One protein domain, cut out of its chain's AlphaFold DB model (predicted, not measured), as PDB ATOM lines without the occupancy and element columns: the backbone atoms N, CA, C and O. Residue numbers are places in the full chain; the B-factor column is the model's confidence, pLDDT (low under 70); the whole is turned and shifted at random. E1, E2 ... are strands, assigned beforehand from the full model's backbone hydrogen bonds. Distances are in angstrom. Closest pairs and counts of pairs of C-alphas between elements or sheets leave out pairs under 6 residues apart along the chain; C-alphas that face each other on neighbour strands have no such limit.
ATOM      1  N   ILE A  67     114.338 137.695  98.228       91.94
ATOM      2  CA  ILE A  67     113.917 136.389  97.730       91.94
ATOM      3  C   ILE A  67     112.742 135.930  98.596       91.94
ATOM      4  O   ILE A  67     112.851 135.849  99.816       91.94
ATOM      5  N   GLU A  68     111.627 135.607  97.948       92.25
ATOM      6  CA  GLU A  68     110.457 134.991  98.575       92.25
ATOM      7  C   GLU A  68     110.385 133.538  98.116       92.25
ATOM      8  O   GLU A  68     110.346 133.258  96.917       92.25
ATOM      9  N   CYS A  69     110.395 132.600  99.053       91.94
ATOM     10  CA  CYS A  69     110.431 131.173  98.765       91.94
ATOM     11  C   CYS A  69     109.441 130.412  99.641       91.94
ATOM     12  O   CYS A  69     109.123 130.790 100.768       91.94
ATOM     13  N   THR A  70     108.933 129.303  99.113       93.56
ATOM     14  CA  THR A  70     108.042 128.411  99.851       93.56
ATOM     15  C   THR A  70     108.395 126.971  99.536       93.56
ATOM     16  O   THR A  70     108.388 126.575  98.371       93.56
ATOM     17  N   LEU A  71     108.641 126.179 100.576       94.50
ATOM     18  CA  LEU A  71     108.798 124.736 100.474       94.50
ATOM     19  C   LEU A  71     107.493 124.040 100.863       94.50
ATOM     20  O   LEU A  71     106.894 124.319 101.910       94.50
ATOM     21  N   LYS A  72     107.063 123.116 100.005       94.44
ATOM     22  CA  LYS A  72     105.879 122.280 100.201       94.44
ATOM     23  C   LYS A  72     106.277 120.812 100.216       94.44
ATOM     24  O   LYS A  72     107.183 120.404  99.495       94.44
ATOM     25  N   ASN A  73     105.566 120.017 101.006       92.88
ATOM     26  CA  ASN A  73     105.665 118.566 100.930       92.88
ATOM     27  C   ASN A  73     104.948 118.034  99.664       92.88
ATOM     28  O   ASN A  73     104.228 118.791  99.006       92.88
ATOM     29  N   PRO A  74     105.084 116.737  99.322       94.44
ATOM     30  CA  PRO A  74     104.420 116.155  98.149       94.44
ATOM     31  C   PRO A  74     102.886 116.260  98.160       94.44
ATOM     32  O   PRO A  74     102.263 116.235  97.106       94.44
ATOM     33  N   GLN A  75     102.267 116.406  99.336       95.31
ATOM     34  CA  GLN A  75     100.823 116.623  99.492       95.31
ATOM     35  C   GLN A  75     100.419 118.103  99.332       95.31
ATOM     36  O   GLN A  75      99.254 118.448  99.507       95.31
ATOM     37  N   GLY A  76     101.367 118.997  99.032       93.50
ATOM     38  CA  GLY A  76     101.135 120.427  98.828       93.50
ATOM     39  C   GLY A  76     101.076 121.267 100.109       93.50
ATOM     40  O   GLY A  76     100.891 122.484 100.024       93.50
ATOM     41  N   LYS A  77     101.266 120.666 101.291       92.75
ATOM     42  CA  LYS A  77     101.308 121.386 102.570       92.75
ATOM     43  C   LYS A  77     102.623 122.151 102.694       92.75
ATOM     44  O   LYS A  77     103.699 121.579 102.532       92.75
ATOM     45  N   VAL A  78     102.525 123.437 103.021       91.44
ATOM     46  CA  VAL A  78     103.680 124.304 103.284       91.44
ATOM     47  C   VAL A  78     104.340 123.908 104.606       91.44
ATOM     48  O   VAL A  78     103.638 123.681 105.591       91.44
ATOM     49  N   CYS A  79     105.670 123.828 104.617       90.00
ATOM     50  CA  CYS A  79     106.452 123.575 105.832       90.00
ATOM     51  C   CYS A  79     107.511 124.643 106.121       90.00
ATOM     52  O   CYS A  79     107.980 124.719 107.250       90.00
ATOM     53  N   VAL A  80     107.893 125.431 105.112       90.56
ATOM     54  CA  VAL A  80     108.755 126.603 105.267       90.56
ATOM     55  C   VAL A  80     108.249 127.678 104.313       90.56
ATOM     56  O   VAL A  80     108.164 127.446 103.103       90.56
ATOM     57  N   ARG A  81     107.931 128.857 104.838       91.06
ATOM     58  CA  ARG A  81     107.963 130.118 104.082       91.06
ATOM     59  C   ARG A  81     109.215 130.874 104.469       91.06
ATOM     60  O   ARG A  81     109.575 130.861 105.635       91.06
ATOM     61  N   ALA A  82     109.877 131.488 103.503       89.19
ATOM     62  CA  ALA A  82     111.091 132.234 103.764       89.19
ATOM     63  C   ALA A  82     111.109 133.503 102.913       89.19
ATOM     64  O   ALA A  82     110.930 133.442 101.696       89.19
ATOM     65  N   SER A  83     111.348 134.627 103.573       90.44
ATOM     66  CA  SER A  83     111.579 135.934 102.965       90.44
ATOM     67  C   SER A  83     112.985 136.361 103.362       90.44
ATOM     68  O   SER A  83     113.185 136.612 104.543       90.44
ATOM     69  N   LEU A  84     113.949 136.356 102.430       90.81
ATOM     70  CA  LEU A  84     115.383 136.568 102.700       90.81
ATOM     71  C   LEU A  84     116.129 137.244 101.546       90.81
ATOM     72  O   LEU A  84     115.786 137.053 100.393       90.81
ATOM     73  N   GLY A  85     117.198 137.983 101.819       93.44
ATOM     74  CA  GLY A  85     118.181 138.423 100.825       93.44
ATOM     75  C   GLY A  85     119.552 137.869 101.177       93.44
ATOM     76  O   GLY A  85     119.991 138.062 102.306       93.44
ATOM     77  N   VAL A  86     120.208 137.170 100.243       94.31
ATOM     78  CA  VAL A  86     121.465 136.455 100.515       94.31
ATOM     79  C   VAL A  86     122.649 136.997  99.726       94.31
ATOM     80  O   VAL A  86     122.613 137.043  98.494       94.31
ATOM     81  N   GLU A  87     123.725 137.291 100.456       94.19
ATOM     82  CA  GLU A  87     125.064 137.557  99.931       94.19
ATOM     83  C   GLU A  87     126.054 136.511 100.459       94.19
ATOM     84  O   GLU A  87     126.132 136.251 101.662       94.19
ATOM     85  N   TYR A  88     126.822 135.919  99.550       93.88
ATOM     86  CA  TYR A  88     127.993 135.114  99.864       93.88
ATOM     87  C   TYR A  88     129.213 136.017  99.968       93.88
ATOM     88  O   TYR A  88     129.504 136.761  99.028       93.88
ATOM     89  N   VAL A  89     129.972 135.874 101.055       92.25
ATOM     90  CA  VAL A  89     131.265 136.538 101.232       92.25
ATOM     91  C   VAL A  89     132.381 135.499 101.143       92.25
ATOM     92  O   VAL A  89     132.404 134.516 101.886       92.25
ATOM     93  N   VAL A  90     133.304 135.719 100.212       89.81
ATOM     94  CA  VAL A  90     134.489 134.890  99.974       89.81
ATOM     95  C   VAL A  90     135.734 135.718 100.251       89.81
ATOM     96  O   VAL A  90     135.944 136.754  99.620       89.81
ATOM     97  N   ARG A  91     136.593 135.261 101.162       86.88
ATOM     98  CA  ARG A  91     137.856 135.920 101.489       86.88
ATOM     99  C   ARG A  91     139.029 135.233 100.812       86.88
ATOM    100  O   ARG A  91     139.334 134.067 101.051       86.88
ATOM    101  N   GLU A  92     139.776 136.010 100.043       83.75
ATOM    102  CA  GLU A  92     141.033 135.589  99.435       83.75
ATOM    103  C   GLU A  92     142.102 136.648  99.682       83.75
ATOM    104  O   GLU A  92     141.872 137.834  99.462       83.75
ATOM    105  N   ASN A  93     143.291 136.249 100.148       85.69
ATOM    106  CA  ASN A  93     144.423 137.168 100.337       85.69
ATOM    107  C   ASN A  93     144.061 138.436 101.139       85.69
ATOM    108  O   ASN A  93     144.517 139.538 100.835       85.69
ATOM    109  N   LYS A  94     143.228 138.274 102.180       86.50
ATOM    110  CA  LYS A  94     142.688 139.353 103.032       86.50
ATOM    111  C   LYS A  94     141.754 140.346 102.316       86.50
ATOM    112  O   LYS A  94     141.403 141.353 102.924       86.50
ATOM    113  N   LYS A  95     141.333 140.066 101.083       87.69
ATOM    114  CA  LYS A  95     140.299 140.805 100.353       87.69
ATOM    115  C   LYS A  95     138.998 140.015 100.367       87.69
ATOM    116  O   LYS A  95     139.024 138.793 100.258       87.69
ATOM    117  N   ASN A  96     137.888 140.728 100.494       90.75
ATOM    118  CA  ASN A  96     136.562 140.139 100.404       90.75
ATOM    119  C   ASN A  96     136.025 140.287  98.986       90.75
ATOM    120  O   ASN A  96     136.231 141.307  98.325       90.75
ATOM    121  N   TYR A  97     135.305 139.262  98.574       92.12
ATOM    122  CA  TYR A  97     134.594 139.181  97.321       92.12
ATOM    123  C   TYR A  97     133.172 138.715  97.593       92.12
ATOM    124  O   TYR A  97     132.935 137.915  98.495       92.12
ATOM    125  N   TYR A  98     132.236 139.214  96.803       93.12
ATOM    126  CA  TYR A  98     130.820 139.162  97.127       93.12
ATOM    127  C   TYR A  98     130.022 138.546  95.985       93.12
ATOM    128  O   TYR A  98     130.317 138.784  94.811       93.12
ATOM    129  N   PHE A  99     129.000 137.764  96.309       93.56
ATOM    130  CA  PHE A  99     128.042 137.261  95.329       93.56
ATOM    131  C   PHE A  99     126.633 137.257  95.909       93.56
ATOM    132  O   PHE A  99     126.346 136.540  96.865       93.56
ATOM    133  N   ASN A 100     125.744 138.018  95.279       93.75
ATOM    134  CA  ASN A 100     124.335 138.044  95.635       93.75
ATOM    135  C   ASN A 100     123.565 136.954  94.903       93.75
ATOM    136  O   ASN A 100     123.700 136.782  93.689       93.75
ATOM    137  N   LEU A 101     122.716 136.250  95.645       92.75
ATOM    138  CA  LEU A 101     121.804 135.273  95.072       92.75
ATOM    139  C   LEU A 101     120.775 135.961  94.163       92.75
ATOM    140  O   LEU A 101     120.180 136.974  94.527       92.75
ATOM    141  N   ASN A 102     120.554 135.395  92.974       91.12
ATOM    142  CA  ASN A 102     119.579 135.898  92.008       91.12
ATOM    143  C   ASN A 102     118.250 135.127  92.134       91.12
ATOM    144  O   ASN A 102     118.224 133.951  91.766       91.12
ATOM    145  N   PRO A 103     117.137 135.772  92.541       89.81
ATOM    146  CA  PRO A 103     115.837 135.113  92.686       89.81
ATOM    147  C   PRO A 103     115.354 134.378  91.423       89.81
ATOM    148  O   PRO A 103     114.710 133.340  91.520       89.81
ATOM    149  N   GLY A 104     115.677 134.888  90.227       89.19
ATOM    150  CA  GLY A 104     115.206 134.335  88.949       89.19
ATOM    151  C   GLY A 104     115.959 133.094  88.456       89.19
ATOM    152  O   GLY A 104     115.684 132.607  87.359       89.19
ATOM    153  N   ALA A 105     116.946 132.608  89.213       85.94
ATOM    154  CA  ALA A 105     117.786 131.471  88.837       85.94
ATOM    155  C   ALA A 105     117.995 130.484  89.998       85.94
ATOM    156  O   ALA A 105     119.046 129.849  90.080       85.94
ATOM    157  N   LEU A 106     117.001 130.367  90.883       92.25
ATOM    158  CA  LEU A 106     117.015 129.466  92.033       92.25
ATOM    159  C   LEU A 106     116.027 128.319  91.862       92.25
ATOM    160  O   LEU A 106     114.922 128.501  91.351       92.25
ATOM    161  N   GLN A 107     116.406 127.150  92.363       95.31
ATOM    162  CA  GLN A 107     115.489 126.054  92.634       95.31
ATOM    163  C   GLN A 107     115.347 125.883  94.141       95.31
ATOM    164  O   GLN A 107     116.336 125.763  94.859       95.31
ATOM    165  N   VAL A 108     114.101 125.881  94.609       95.50
ATOM    166  CA  VAL A 108     113.773 125.589  96.003       95.50
ATOM    167  C   VAL A 108     113.579 124.087  96.137       95.50
ATOM    168  O   VAL A 108     112.687 123.514  95.510       95.50
ATOM    169  N   THR A 109     114.396 123.457  96.967       95.69
ATOM    170  CA  THR A 109     114.337 122.025  97.260       95.69
ATOM    171  C   THR A 109     114.359 121.808  98.771       95.69
ATOM    172  O   THR A 109     114.450 122.757  99.557       95.69
ATOM    173  N   GLY A 110     114.210 120.559  99.211       95.56
ATOM    174  CA  GLY A 110     114.326 120.230 100.623       95.56
ATOM    175  C   GLY A 110     113.420 119.098 101.075       95.56
ATOM    176  O   GLY A 110     112.899 118.314 100.284       95.56
ATOM    177  N   TYR A 111     113.242 119.029 102.387       94.88
ATOM    178  CA  TYR A 111     112.469 118.007 103.070       94.88
ATOM    179  C   TYR A 111     111.602 118.646 104.152       94.88
ATOM    180  O   TYR A 111     112.091 119.418 104.974       94.88
ATOM    181  N   CYS A 112     110.324 118.281 104.180       93.88
ATOM    182  CA  CYS A 112     109.407 118.669 105.243       93.88
ATOM    183  C   CYS A 112     109.274 117.528 106.256       93.88
ATOM    184  O   CYS A 112     108.772 116.458 105.907       93.88
ATOM    185  N   GLY A 113     109.643 117.778 107.509       92.12
ATOM    186  CA  GLY A 113     109.386 116.873 108.628       92.12
ATOM    187  C   GLY A 113     108.660 117.584 109.767       92.12
ATOM    188  O   GLY A 113     108.530 118.804 109.781       92.12
ATOM    189  N   SER A 114     108.148 116.815 110.727       89.50
ATOM    190  CA  SER A 114     107.414 117.363 111.877       89.50
ATOM    191  C   SER A 114     108.325 118.054 112.895       89.50
ATOM    192  O   SER A 114     107.941 119.077 113.453       89.50
ATOM    193  N   GLN A 115     109.518 117.500 113.123       92.50
ATOM    194  CA  GLN A 115     110.530 118.031 114.049       92.50
ATOM    195  C   GLN A 115     111.735 118.638 113.330       92.50
ATOM    196  O   GLN A 115     112.414 119.497 113.879       92.50
ATOM    197  N   LYS A 116     112.019 118.181 112.108       94.56
ATOM    198  CA  LYS A 116     113.166 118.619 111.318       94.56
ATOM    199  C   LYS A 116     112.735 118.879 109.886       94.56
ATOM    200  O   LYS A 116     112.214 117.972 109.241       94.56
ATOM    201  N   SER A 117     113.041 120.066 109.384       94.94
ATOM    202  CA  SER A 117     112.861 120.420 107.976       94.94
ATOM    203  C   SER A 117     114.186 120.881 107.382       94.94
ATOM    204  O   SER A 117     114.992 121.521 108.054       94.94
ATOM    205  N   ILE A 118     114.421 120.536 106.123       96.44
ATOM    206  CA  ILE A 118     115.572 120.987 105.341       96.44
ATOM    207  C   ILE A 118     115.024 121.898 104.253       96.44
ATOM    208  O   ILE A 118     114.117 121.495 103.531       96.44
ATOM    209  N   PHE A 119     115.560 123.105 104.146       95.81
ATOM    210  CA  PHE A 119     115.209 124.077 103.118       95.81
ATOM    211  C   PHE A 119     116.466 124.439 102.346       95.81
ATOM    212  O   PHE A 119     117.425 124.937 102.935       95.81
ATOM    213  N   SER A 120     116.445 124.190 101.043       96.19
ATOM    214  CA  SER A 120     117.619 124.318 100.198       96.19
ATOM    215  C   SER A 120     117.333 125.207  98.993       96.19
ATOM    216  O   SER A 120     116.264 125.143  98.385       96.19
ATOM    217  N   LEU A 121     118.304 126.057  98.669       96.06
ATOM    218  CA  LEU A 121     118.334 126.907  97.490       96.06
ATOM    219  C   LEU A 121     119.491 126.451  96.605       96.06
ATOM    220  O   LEU A 121     120.662 126.652  96.937       96.06
ATOM    221  N   ASP A 122     119.147 125.842  95.480       95.44
ATOM    222  CA  ASP A 122     120.093 125.342  94.491       95.44
ATOM    223  C   ASP A 122     120.189 126.304  93.307       95.44
ATOM    224  O   ASP A 122     119.181 126.815  92.812       95.44
ATOM    225  N   PHE A 123     121.407 126.544  92.830       94.12
ATOM    226  CA  PHE A 123     121.671 127.379  91.661       94.12
ATOM    227  C   PHE A 123     122.905 126.885  90.914       94.12
ATOM    228  O   PHE A 123     123.702 126.097  91.429       94.12
ATOM    229  N   ASP A 124     123.078 127.338  89.672       92.31
ATOM    230  CA  ASP A 124     124.274 126.985  88.910       92.31
ATOM    231  C   ASP A 124     125.523 127.444  89.672       92.31
ATOM    232  O   ASP A 124     125.660 128.612  90.023       92.31
ATOM    233  N   GLY A 125     126.422 126.505  89.962       91.44
ATOM    234  CA  GLY A 125     127.650 126.760  90.702       91.44
ATOM    235  C   GLY A 125     127.503 126.954  92.213       91.44
ATOM    236  O   GLY A 125     128.500 127.325  92.828       91.44
ATOM    237  N   GLY A 126     126.360 126.682  92.847       92.94
ATOM    238  CA  GLY A 126     126.267 126.792  94.305       92.94
ATOM    239  C   GLY A 126     125.026 126.181  94.944       92.94
ATOM    240  O   GLY A 126     124.160 125.623  94.279       92.94
ATOM    241  N   HIS A 127     125.006 126.234  96.272       94.25
ATOM    242  CA  HIS A 127     123.958 125.671  97.115       94.25
ATOM    243  C   HIS A 127     123.933 126.387  98.471       94.25
ATOM    244  O   HIS A 127     124.986 126.760  99.005       94.25
ATOM    245  N   LEU A 128     122.740 126.563  99.033       95.44
ATOM    246  CA  LEU A 128     122.512 127.028 100.397       95.44
ATOM    247  C   LEU A 128     121.469 126.131 101.053       95.44
ATOM    248  O   LEU A 128     120.380 125.986 100.516       95.44
ATOM    249  N   GLU A 129     121.774 125.570 102.213       95.88
ATOM    250  CA  GLU A 129     120.878 124.701 102.969       95.88
ATOM    251  C   GLU A 129     120.721 125.215 104.393       95.88
ATOM    252  O   GLU A 129     121.701 125.485 105.092       95.88
ATOM    253  N   PHE A 130     119.473 125.273 104.835       95.12
ATOM    254  CA  PHE A 130     119.073 125.539 106.204       95.12
ATOM    255  C   PHE A 130     118.437 124.280 106.786       95.12
ATOM    256  O   PHE A 130     117.523 123.698 106.199       95.12
ATOM    257  N   THR A 131     118.890 123.868 107.966       95.31
ATOM    258  CA  THR A 131     118.206 122.841 108.757       95.31
ATOM    259  C   THR A 131     117.428 123.503 109.882       95.31
ATOM    260  O   THR A 131     118.023 124.052 110.811       95.31
ATOM    261  N   PHE A 132     116.107 123.395 109.827       93.81
ATOM    262  CA  PHE A 132     115.198 123.847 110.870       93.81
ATOM    263  C   PHE A 132     114.907 122.715 111.847       93.81
ATOM    264  O   PHE A 132     114.628 121.591 111.420       93.81
ATOM    265  N   ILE A 133     114.937 123.029 113.138       94.56
ATOM    266  CA  ILE A 133     114.486 122.148 114.217       94.56
ATOM    267  C   ILE A 133     113.287 122.802 114.891       94.56
ATOM    268  O   ILE A 133     113.284 124.014 115.113       94.56
ATOM    269  N   LYS A 134     112.269 121.991 115.181       90.62
ATOM    270  CA  LYS A 134     111.070 122.379 115.914       90.62
ATOM    271  C   LYS A 134     111.024 121.654 117.254       90.62
ATOM    272  O   LYS A 134     110.961 120.425 117.295       90.62
ATOM    273  N   GLU A 135     110.985 122.428 118.328       92.75
ATOM    274  CA  GLU A 135     110.869 121.967 119.709       92.75
ATOM    275  C   GLU A 135     109.621 122.596 120.334       92.75
ATOM    276  O   GLU A 135     109.575 123.791 120.631       92.75
ATOM    277  N   GLY A 136     108.563 121.792 120.484       90.75
ATOM    278  CA  GLY A 136     107.252 122.296 120.895       90.75
ATOM    279  C   GLY A 136     106.717 123.320 119.894       90.75
ATOM    280  O   GLY A 136     106.535 123.002 118.716       90.75
ATOM    281  N   ASP A 137     106.494 124.545 120.360       88.50
ATOM    282  CA  ASP A 137     105.985 125.657 119.550       88.50
ATOM    283  C   ASP A 137     107.092 126.559 118.981       88.50
ATOM    284  O   ASP A 137     106.803 127.488 118.228       88.50
ATOM    285  N   VAL A 138     108.360 126.279 119.297       89.06
ATOM    286  CA  VAL A 138     109.506 127.061 118.820       89.06
ATOM    287  C   VAL A 138     110.172 126.347 117.648       89.06
ATOM    288  O   VAL A 138     110.422 125.144 117.700       89.06
ATOM    289  N   SER A 139     110.497 127.104 116.601       88.31
ATOM    290  CA  SER A 139     111.296 126.635 115.465       88.31
ATOM    291  C   SER A 139     112.523 127.527 115.291       88.31
ATOM    292  O   SER A 139     112.407 128.748 115.363       88.31
ATOM    293  N   TYR A 140     113.692 126.941 115.032       89.62
ATOM    294  CA  TYR A 140     114.935 127.685 114.810       89.62
ATOM    295  C   TYR A 140     115.828 127.019 113.760       89.62
ATOM    296  O   TYR A 140     115.726 125.821 113.487       89.62
ATOM    297  N   VAL A 141     116.731 127.804 113.169       93.12
ATOM    298  CA  VAL A 141     117.776 127.292 112.276       93.12
ATOM    299  C   VAL A 141     118.890 126.685 113.126       93.12
ATOM    300  O   VAL A 141     119.586 127.386 113.851       93.12
ATOM    301  N   SER A 142     119.069 125.374 113.024       94.69
ATOM    302  CA  SER A 142     120.130 124.629 113.717       94.69
ATOM    303  C   SER A 142     121.438 124.570 112.931       94.69
ATOM    304  O   SER A 142     122.512 124.401 113.501       94.69
ATOM    305  N   THR A 143     121.373 124.647 111.601       95.31
ATOM    306  CA  THR A 143     122.549 124.538 110.734       95.31
ATOM    307  C   THR A 143     122.324 125.317 109.451       95.31
ATOM    308  O   THR A 143     121.248 125.228 108.859       95.31
ATOM    309  N   VAL A 144     123.368 126.015 109.010       94.62
ATOM    310  CA  VAL A 144     123.473 126.604 107.674       94.62
ATOM    311  C   VAL A 144     124.668 125.971 106.972       94.62
ATOM    312  O   VAL A 144     125.766 125.938 107.526       94.62
ATOM    313  N   LYS A 145     124.463 125.459 105.761       94.94
ATOM    314  CA  LYS A 145     125.537 124.975 104.888       94.94
ATOM    315  C   LYS A 145     125.506 125.742 103.589       94.94
ATOM    316  O   LYS A 145     124.448 125.926 103.000       94.94
ATOM    317  N   ALA A 146     126.676 126.141 103.124       94.25
ATOM    318  CA  ALA A 146     126.809 126.931 101.919       94.25
ATOM    319  C   ALA A 146     127.935 126.373 101.053       94.25
ATOM    320  O   ALA A 146     128.982 125.954 101.547       94.25
ATOM    321  N   LEU A 147     127.710 126.385  99.747       92.88
ATOM    322  CA  LEU A 147     128.683 126.018  98.736       92.88
ATOM    323  C   LEU A 147     128.641 127.056  97.621       92.88
ATOM    324  O   LEU A 147     127.572 127.363  97.096       92.88
ATOM    325  N   LEU A 148     129.815 127.536  97.218       92.44
ATOM    326  CA  LEU A 148     129.963 128.427  96.077       92.44
ATOM    327  C   LEU A 148     131.157 127.998  95.218       92.44
ATOM    328  O   LEU A 148     132.267 127.783  95.705       92.44
ATOM    329  N   ARG A 149     130.921 127.870  93.915       90.94
ATOM    330  CA  ARG A 149     131.908 127.566  92.875       90.94
ATOM    331  C   ARG A 149     131.796 128.632  91.778       90.94
ATOM    332  O   ARG A 149     131.224 128.349  90.719       90.94
ATOM    333  N   PRO A 150     132.301 129.848  92.031       87.19
ATOM    334  CA  PRO A 150     132.287 130.931  91.069       87.19
ATOM    335  C   PRO A 150     133.161 130.609  89.854       87.19
ATOM    336  O   PRO A 150     134.023 129.723  89.883       87.19
ATOM    337  N   VAL A 151     132.925 131.342  88.771       83.88
ATOM    338  CA  VAL A 151     133.798 131.336  87.599       83.88
ATOM    339  C   VAL A 151     135.165 131.856  88.027       83.88
ATOM    340  O   VAL A 151     135.266 132.884  88.700       83.88
ATOM    341  N   ALA A 152     136.223 131.139  87.651       69.25
ATOM    342  CA  ALA A 152     137.566 131.605  87.935       69.25
ATOM    343  C   ALA A 152     137.819 132.924  87.180       69.25
ATOM    344  O   ALA A 152     137.472 133.025  86.002       69.25
ATOM    345  N   PRO A 153     138.456 133.926  87.810       62.16
ATOM    346  CA  PRO A 153     138.715 135.215  87.167       62.16
ATOM    347  C   PRO A 153     139.661 135.113  85.956       62.16
ATOM    348  O   PRO A 153     139.812 136.085  85.218       62.16
ATOM    349  N   CYS A 154     140.291 133.952  85.718       62.81
ATOM    350  CA  CYS A 154     141.178 133.710  84.585       62.81
ATOM    351  C   CYS A 154     140.841 132.407  83.832       62.81
ATOM    352  O   CYS A 154     140.495 131.399  84.446       62.81
ATOM    353  N   LYS A 155     140.993 132.411  82.494       53.28
ATOM    354  CA  LYS A 155     140.644 131.288  81.590       53.28
ATOM    355  C   LYS A 155     141.375 129.964  81.884       53.28
ATOM    356  O   LYS A 155     140.862 128.920  81.506       53.28
ATOM    357  N   ASN A 156     142.528 130.002  82.560       54.97
ATOM    358  CA  ASN A 156     143.377 128.830  82.840       54.97
ATOM    359  C   ASN A 156     143.569 128.561  84.342       54.97
ATOM    360  O   ASN A 156     144.462 127.818  84.742       54.97
ATOM    361  N   CYS A 157     142.756 129.189  85.185       59.97
ATOM    362  CA  CYS A 157     142.775 128.947  86.617       59.97
ATOM    363  C   CYS A 157     141.972 127.668  86.896       59.97
ATOM    364  O   CYS A 157     140.843 127.534  86.418       59.97
ATOM    365  N   GLN A 158     142.523 126.731  87.676       56.78
ATOM    366  CA  GLN A 158     141.727 125.612  88.193       56.78
ATOM    367  C   GLN A 158     140.522 126.181  88.954       56.78
ATOM    368  O   GLN A 158     140.652 127.185  89.656       56.78
ATOM    369  N   SER A 159     139.338 125.583  88.805       54.91
ATOM    370  CA  SER A 159     138.169 126.014  89.573       54.91
ATOM    371  C   SER A 159     138.414 125.720  91.052       54.91
ATOM    372  O   SER A 159     138.243 124.581  91.492       54.91
ATOM    373  N   LEU A 160     138.848 126.725  91.810       57.31
ATOM    374  CA  LEU A 160     138.991 126.587  93.251       57.31
ATOM    375  C   LEU A 160     137.606 126.439  93.886       57.31
ATOM    376  O   LEU A 160     136.649 127.135  93.538       57.31
ATOM    377  N   LEU A 161     137.510 125.505  94.828       58.47
ATOM    378  CA  LEU A 161     136.436 125.479  95.806       58.47
ATOM    379  C   LEU A 161     136.717 126.616  96.789       58.47
ATOM    380  O   LEU A 161     137.711 126.571  97.514       58.47
ATOM    381  N   TRP A 162     135.871 127.640  96.796       56.88
ATOM    382  CA  TRP A 162     136.052 128.772  97.693       56.88
ATOM    383  C   TRP A 162     135.415 128.458  99.035       56.88
ATOM    384  O   TRP A 162     134.297 127.941  99.096       56.88
ATOM    385  N   LYS A 163     136.132 128.769 100.117       58.50
ATOM    386  CA  LYS A 163     135.531 128.762 101.447       58.50
ATOM    387  C   LYS A 163     134.586 129.954 101.521       58.50
ATOM    388  O   LYS A 163     134.990 131.081 101.257       58.50
ATOM    389  N   VAL A 164     133.322 129.671 101.812       65.38
ATOM    390  CA  VAL A 164     132.338 130.699 102.141       65.38
ATOM    391  C   VAL A 164     132.585 131.060 103.597       65.38
ATOM    392  O   VAL A 164     132.450 130.196 104.462       65.38
ATOM    393  N   ASP A 165     133.005 132.295 103.850       55.59
ATOM    394  CA  ASP A 165     133.287 132.751 105.212       55.59
ATOM    395  C   ASP A 165     132.001 133.138 105.934       55.59
ATOM    396  O   ASP A 165     131.851 132.884 107.126       55.59
TER     397      ASP A 165
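Overview. This is residues 67 to 165 of the 175 residues of the protein "Lysosome-associated membrane glyco 3" of Labeo rohita (UniProt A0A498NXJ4). Two antiparallel sheets are only partly face to face: a twisted slab of four strands, E4 to E7, has part of a second sheet, E1 to E3, over one of its faces. The long strand E2 bends at residue 83, pairing first with E1 over the slab and then with E3 in a hairpin that reaches away from it, while after E7 a tail without named elements, residues 149 to 165, ends the printed part, and residues 153 to 158 of it stick out. The printed part has 99 residues with seven named strands, E1 to E7 in chain order, and no named helix; the class is all strand. The sheet orders are E1 - E2 - E3 and E4 - E5 - E6 - E7. The whole is loose, with a radius of gyration of the C-alphas of 15.8 A, and elongated, spanning 49 by 25 by 20 A.

Arrangement. E1, residues 67 to 72, and E2, residues 78 to 92, form a hairpin, with N 69 and O 82 2.8 A apart. E2 bends by 63 degrees at residue 83 and its pairing is staggered: residues 78 to 84 pair with E1, residues 87 to 92 with E3, residues 95 to 100. In the hairpin of E2 and E3, N 90 and O 97 are 2.8 A apart. These three strands form a meander, each the antiparallel neighbour of the one before. E4, residues 107 to 111, begins a second meander with E5, residues 116 to 123, E6, residues 126 to 135, and E7, residues 138 to 148. Within hydrogen-bond range there are N 109 and O 120 at 2.9 A, N 121 and O 128 at 2.8 A, and N 129 and O 145 at 2.8 A. Between the sheets, the closest C-alphas of E1 and E4 are those of Leu 71 and Val 108, 6.7 A apart, and those of E2 and E5 are Val 80 and Phe 119, 7.3 A apart. E3 is apart from E4, E5, E6 and E7.

Along the chain. E1 begins at C-alpha 67 (113.917, 136.389, 97.730). E2 is 39.2 A long and ends at C-alpha 92 (141.033, 135.589, 99.435). E3 measures 16.9 A, E5 23.1 A and E6 30.1 A. E7 measures 30.6 A and ends at C-alpha 148 (129.963, 128.427, 96.077).

Size, cuts and confidence. The two C-alphas farthest apart, those of Gly 136 and Asn 156, are 52.9 A apart. The printed part has no cut and no long link; E3 to E4 is short and the others are tight. Mean pLDDT of the printed part is 87.6, and residues 152 to 165 are under 70.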